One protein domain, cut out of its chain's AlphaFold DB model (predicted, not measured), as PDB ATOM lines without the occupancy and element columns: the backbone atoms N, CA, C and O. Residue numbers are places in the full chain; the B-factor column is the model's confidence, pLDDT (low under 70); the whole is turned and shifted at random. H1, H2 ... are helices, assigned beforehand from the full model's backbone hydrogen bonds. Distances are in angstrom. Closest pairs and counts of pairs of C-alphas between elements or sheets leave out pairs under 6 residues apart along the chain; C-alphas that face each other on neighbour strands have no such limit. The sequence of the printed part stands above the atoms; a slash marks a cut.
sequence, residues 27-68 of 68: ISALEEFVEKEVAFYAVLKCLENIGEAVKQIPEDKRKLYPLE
ATOM      1  N   ILE A  27      -7.940 -17.079  35.156       95.31
ATOM      2  CA  ILE A  27      -6.491 -16.958  34.971       95.31
ATOM      3  C   ILE A  27      -6.014 -15.766  35.798       95.31
ATOM      4  O   ILE A  27      -6.500 -14.651  35.605       95.31
ATOM      5  N   SER A  28      -5.103 -16.001  36.741       92.75
ATOM      6  CA  SER A  28      -4.696 -14.965  37.711       92.75
ATOM      7  C   SER A  28      -3.259 -14.478  37.527       92.75
ATOM      8  O   SER A  28      -2.897 -13.445  38.086       92.75
ATOM      9  N   ALA A  29      -2.453 -15.193  36.740       94.56
ATOM     10  CA  ALA A  29      -1.063 -14.857  36.444       94.56
ATOM     11  C   ALA A  29      -0.792 -14.893  34.933       94.56
ATOM     12  O   ALA A  29      -1.460 -15.607  34.182       94.56
ATOM     13  N   LEU A  30       0.195 -14.119  34.476       91.94
ATOM     14  CA  LEU A  30       0.545 -14.045  33.055       91.94
ATOM     15  C   LEU A  30       1.197 -15.343  32.569       91.94
ATOM     16  O   LEU A  30       0.938 -15.787  31.457       91.94
ATOM     17  N   GLU A  31       2.011 -15.970  33.410       94.69
ATOM     18  CA  GLU A  31       2.681 -17.234  33.113       94.69
ATOM     19  C   GLU A  31       1.640 -18.338  32.870       94.69
ATOM     20  O   GLU A  31       1.701 -19.043  31.866       94.69
ATOM     21  N   GLU A  32       0.606 -18.393  33.718       94.62
ATOM     22  CA  GLU A  32      -0.540 -19.300  33.571       94.62
ATOM     23  C   GLU A  32      -1.319 -19.039  32.268       94.62
ATOM     24  O   GLU A  32      -1.804 -19.967  31.619       94.62
ATOM     25  N   PHE A  33      -1.449 -17.771  31.868       95.38
ATOM     26  CA  PHE A  33      -2.107 -17.398  30.617       95.38
ATOM     27  C   PHE A  33      -1.339 -17.896  29.389       95.38
ATOM     28  O   PHE A  33      -1.950 -18.441  28.471       95.38
ATOM     29  N   VAL A  34      -0.015 -17.722  29.373       93.06
ATOM     30  CA  VAL A  34       0.842 -18.090  28.233       93.06
ATOM     31  C   VAL A  34       0.895 -19.608  28.029       93.06
ATOM     32  O   VAL A  34       0.982 -20.063  26.892       93.06
ATOM     33  N   GLU A  35       0.772 -20.401  29.096       94.81
ATOM     34  CA  GLU A  35       0.696 -21.868  29.006       94.81
ATOM     35  C   GLU A  35      -0.667 -22.376  28.501       94.81
ATOM     36  O   GLU A  35      -0.766 -23.465  27.930       94.81
ATOM     37  N   LYS A  36      -1.739 -21.590  28.664       95.88
ATOM     38  CA  LYS A  36      -3.088 -21.922  28.183       95.88
ATOM     39  C   LYS A  36      -3.242 -21.566  26.704       95.88
ATOM     40  O   LYS A  36      -3.966 -20.635  26.356       95.88
ATOM     41  N   GLU A  37      -2.620 -22.362  25.835       96.50
ATOM     42  CA  GLU A  37      -2.535 -22.150  24.379       96.50
ATOM     43  C   GLU A  37      -3.855 -21.678  23.738       96.50
ATOM     44  O   GLU A  37      -3.893 -20.651  23.064       96.50
ATOM     45  N   VAL A  38      -4.972 -22.363  24.006       96.31
ATOM     46  CA  VAL A  38      -6.284 -21.996  23.439       96.31
ATOM     47  C   VAL A  38      -6.738 -20.603  23.885       96.31
ATOM     48  O   VAL A  38      -7.204 -19.819  23.060       96.31
ATOM     49  N   ALA A  39      -6.600 -20.277  25.173       96.19
ATOM     50  CA  ALA A  39      -6.976 -18.965  25.695       96.19
ATOM     51  C   ALA A  39      -6.048 -17.875  25.147       96.19
ATOM     52  O   ALA A  39      -6.523 -16.809  24.754       96.19
ATOM     53  N   PHE A  40      -4.749 -18.166  25.057       97.00
ATOM     54  CA  PHE A  40      -3.751 -17.268  24.489       97.00
ATOM     55  C   PHE A  40      -4.075 -16.900  23.037       97.00
ATOM     56  O   PHE A  40      -4.234 -15.720  22.715       97.00
ATOM     57  N   TYR A  41      -4.264 -17.900  22.170       98.00
ATOM     58  CA  TYR A  41      -4.622 -17.673  20.767       98.00
ATOM     59  C   TYR A  41      -5.983 -16.989  20.611       98.00
ATOM     60  O   TYR A  41      -6.140 -16.128  19.743       98.00
ATOM     61  N   ALA A  42      -6.964 -17.321  21.453       98.12
ATOM     62  CA  ALA A  42      -8.279 -16.690  21.406       98.12
ATOM     63  C   ALA A  42      -8.210 -15.192  21.748       98.12
ATOM     64  O   ALA A  42      -8.784 -14.370  21.034       98.12
ATOM     65  N   VAL A  43      -7.457 -14.820  22.788       98.25
ATOM     66  CA  VAL A  43      -7.231 -13.413  23.153       98.25
ATOM     67  C   VAL A  43      -6.444 -12.685  22.069       98.25
ATOM     68  O   VAL A  43      -6.836 -11.582  21.690       98.25
ATOM     69  N   LEU A  44      -5.386 -13.297  21.525       97.81
ATOM     70  CA  LEU A  44      -4.627 -12.721  20.413       97.81
ATOM     71  C   LEU A  44      -5.552 -12.415  19.228       97.81
ATOM     72  O   LEU A  44      -5.509 -11.314  18.678       97.81
ATOM     73  N   LYS A  45      -6.459 -13.340  18.894       98.44
ATOM     74  CA  LYS A  45      -7.420 -13.138  17.811       98.44
ATOM     75  C   LYS A  45      -8.416 -12.012  18.099       98.44
ATOM     76  O   LYS A  45      -8.703 -11.211  17.209       98.44
ATOM     77  N   CYS A  46      -8.915 -11.909  19.329       98.69
ATOM     78  CA  CYS A  46      -9.761 -10.787  19.733       98.69
ATOM     79  C   CYS A  46      -9.032  -9.445  19.565       98.69
ATOM     80  O   CYS A  46      -9.616  -8.498  19.045       98.69
ATOM     81  N   LEU A  47      -7.750  -9.365  19.940       98.44
ATOM     82  CA  LEU A  47      -6.943  -8.151  19.778       98.44
ATOM     83  C   LEU A  47      -6.732  -7.781  18.302       98.44
ATOM     84  O   LEU A  47      -6.844  -6.605  17.953       98.44
ATOM     85  N   GLU A  48      -6.491  -8.758  17.424       98.50
ATOM     86  CA  GLU A  48      -6.437  -8.527  15.972       98.50
ATOM     87  C   GLU A  48      -7.756  -7.960  15.436       98.50
ATOM     88  O   GLU A  48      -7.753  -6.968  14.703       98.50
ATOM     89  N   ASN A  49      -8.885  -8.566  15.815       98.38
ATOM     90  CA  ASN A  49     -10.212  -8.139  15.373       98.38
ATOM     91  C   ASN A  49     -10.530  -6.716  15.863       98.38
ATOM     92  O   ASN A  49     -11.022  -5.898  15.086       98.38
ATOM     93  N   ILE A  50     -10.189  -6.392  17.116       98.44
ATOM     94  CA  ILE A  50     -10.307  -5.031  17.663       98.44
ATOM     95  C   ILE A  50      -9.450  -4.058  16.848       98.44
ATOM     96  O   ILE A  50      -9.937  -3.003  16.442       98.44
ATOM     97  N   GLY A  51      -8.190  -4.406  16.577       96.50
ATOM     98  CA  GLY A  51      -7.291  -3.576  15.777       96.50
ATOM     99  C   GLY A  51      -7.835  -3.306  14.373       96.50
ATOM    100  O   GLY A  51      -7.733  -2.186  13.874       96.50
ATOM    101  N   GLU A  52      -8.462  -4.303  13.751       97.56
ATOM    102  CA  GLU A  52      -9.104  -4.158  12.445       97.56
ATOM    103  C   GLU A  52     -10.352  -3.266  12.504       97.56
ATOM    104  O   GLU A  52     -10.490  -2.346  11.697       97.56
ATOM    105  N   ALA A  53     -11.218  -3.456  13.501       96.31
ATOM    106  CA  ALA A  53     -12.387  -2.603  13.720       96.31
ATOM    107  C   ALA A  53     -11.983  -1.132  13.951       96.31
ATOM    108  O   ALA A  53     -12.575  -0.216  13.377       96.31
ATOM    109  N   VAL A  54     -10.908  -0.884  14.709       94.75
ATOM    110  CA  VAL A  54     -10.380   0.469  14.960       94.75
ATOM    111  C   VAL A  54      -9.944   1.175  13.670       94.75
ATOM    112  O   VAL A  54     -10.139   2.389  13.554       94.75
ATOM    113  N   LYS A  55      -9.400   0.462  12.674       93.31
ATOM    114  CA  LYS A  55      -9.017   1.064  11.377       93.31
ATOM    115  C   LYS A  55     -10.216   1.614  10.606       93.31
ATOM    116  O   LYS A  55     -10.054   2.559   9.836       93.31
ATOM    117  N   GLN A  56     -11.403   1.055  10.825       94.25
ATOM    118  CA  GLN A  56     -12.639   1.499  10.181       94.25
ATOM    119  C   GLN A  56     -13.198   2.787  10.805       94.25
ATOM    120  O   GLN A  56     -14.047   3.448  10.205       94.25
ATOM    121  N   ILE A  57     -12.711   3.182  11.988       93.75
ATOM    122  CA  ILE A  57     -13.111   4.424  12.651       93.75
ATOM    123  C   ILE A  57     -12.395   5.616  11.985       93.75
ATOM    124  O   ILE A  57     -11.159   5.685  11.981       93.75
ATOM    125  N   PRO A  58     -13.141   6.617  11.479       92.94
ATOM    126  CA  PRO A  58     -12.578   7.829  10.908       92.94
ATOM    127  C   PRO A  58     -11.634   8.559  11.854       92.94
ATOM    128  O   PRO A  58     -11.822   8.609  13.072       92.94
ATOM    129  N   GLU A  59     -10.593   9.135  11.269       89.88
ATOM    130  CA  GLU A  59      -9.508   9.782  11.999       89.88
ATOM    131  C   GLU A  59      -9.989  10.960  12.857       89.88
ATOM    132  O   GLU A  59      -9.536  11.110  13.990       89.88
ATOM    133  N   ASP A  60     -10.959  11.744  12.374       90.81
ATOM    134  CA  ASP A  60     -11.567  12.853  13.120       90.81
ATOM    135  C   ASP A  60     -12.235  12.386  14.417       90.81
ATOM    136  O   ASP A  60     -12.289  13.138  15.383       90.81
ATOM    137  N   LYS A  61     -12.724  11.139  14.454       90.88
ATOM    138  CA  LYS A  61     -13.305  10.521  15.651       90.88
ATOM    139  C   LYS A  61     -12.235   9.931  16.565       90.88
ATOM    140  O   LYS A  61     -12.343  10.098  17.775       90.88
ATOM    141  N   ARG A  62     -11.193   9.300  16.013       84.31
ATOM    142  CA  ARG A  62     -10.062   8.771  16.804       84.31
ATOM    143  C   ARG A  62      -9.292   9.882  17.522       84.31
ATOM    144  O   ARG A  62      -8.925   9.721  18.677       84.31
ATOM    145  N   LYS A  63      -9.124  11.039  16.875       87.44
ATOM    146  CA  LYS A  63      -8.435  12.210  17.443       87.44
ATOM    147  C   LYS A  63      -9.193  12.915  18.572       87.44
ATOM    148  O   LYS A  63      -8.603  13.769  19.223       87.44
ATOM    149  N   LEU A  64     -10.462  12.579  18.819       88.94
ATOM    150  CA  LEU A  64     -11.211  13.128  19.959       88.94
ATOM    151  C   LEU A  64     -10.682  12.624  21.307       88.94
ATOM    152  O   LEU A  64     -10.918  13.274  22.321       88.94
ATOM    153  N   TYR A  65      -9.986  11.485  21.311       84.19
ATOM    154  CA  TYR A  65      -9.467  10.834  22.511       84.19
ATOM    155  C   TYR A  65      -7.992  10.463  22.302       84.19
ATOM    156  O   TYR A  65      -7.678   9.287  22.104       84.19
ATOM    157  N   PRO A  66      -7.079  11.450  22.255       78.38
ATOM    158  CA  PRO A  66      -5.653  11.161  22.190       78.38
ATOM    159  C   PRO A  66      -5.215  10.420  23.462       78.38
ATOM    160  O   PRO A  66      -5.703  10.711  24.552       78.38
ATOM    161  N   LEU A  67      -4.314   9.451  23.309       77.19
ATOM    162  CA  LEU A  67      -3.611   8.859  24.445       77.19
ATOM    163  C   LEU A  67      -2.545   9.869  24.895       77.19
ATOM    164  O   LEU A  67      -1.771  10.327  24.052       77.19
ATOM    165  N   GLU A  68      -2.571  10.247  26.175       66.12
ATOM    166  CA  GLU A  68      -1.520  11.050  26.828       66.12
ATOM    167  C   GLU A  68      -0.242  10.234  27.060       66.12
ATOM    168  O   GLU A  68      -0.357   9.019  27.356       66.12
TER     169      GLU A  68
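AT A GLANCE: This is residues 27 to 68 of the 68 residues of an uncharacterized protein of Candidatus Methanoperedenaceae archaeon GB37 (UniProt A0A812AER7). One long helix, H2, makes the bar of a flat, open bracket, and a short part turns off to the same side at each of its two ends: the small helix H1 at one end, and at the other H3 with the last residues 63 to 68. The space between these two arms is empty, and H1 meets H2 at a corner. The printed part has 42 residues with three named helices, in the order H1, H2, H3, and no named strand; its class is all helix. It is extended, with a radius of gyration of the C-alphas of 14.8 A, and spans 40 by 22 by 9 A.

HOW THE PARTS SIT: H2, residues 37 to 55, only just touches H1, residues 30 to 35, with 3 pairs of C-alphas within 8 A. They touch only at the corner by their link, and H2 does so with residues 39 to 40 alone. The closest C-alphas are those of Val 34 and Phe 40, 6.0 A apart. The two helices run opposite ways at a steep tilt of 69 degrees, only just short of about perpendicular. H3, residues 59 to 62, is apart from H2 and from H1. In H1 and H2 every O i to N i+4 pair is within hydrogen-bond range; H3 is too short for such a pair, and its 1 O i to N i+3 pair is within range.

IN THESE COORDINATES: H2 measures 27.4 A from C-alpha 37 at (-2.535, -22.150, 24.379) to C-alpha 55 at (-9.017, 1.064, 11.377). H1 measures 8.8 A and begins at C-alpha 30 at (0.545, -14.045, 33.055). H3 measures 4.9 A and ends at C-alpha 62 at (-10.062, 8.771, 16.804).

THE WHOLE: The two C-alphas farthest apart are those of Glu 35 and Asp 60, at 40.1 A. The printed part has no cut, and both links, H1 to H2 and H2 to H3, are tight. Residues 44 to 53, 55 to 61 and 63 to 68 stand free. Mean pLDDT of the printed part is 93.1, and residue 68, the chain's last, is under 70.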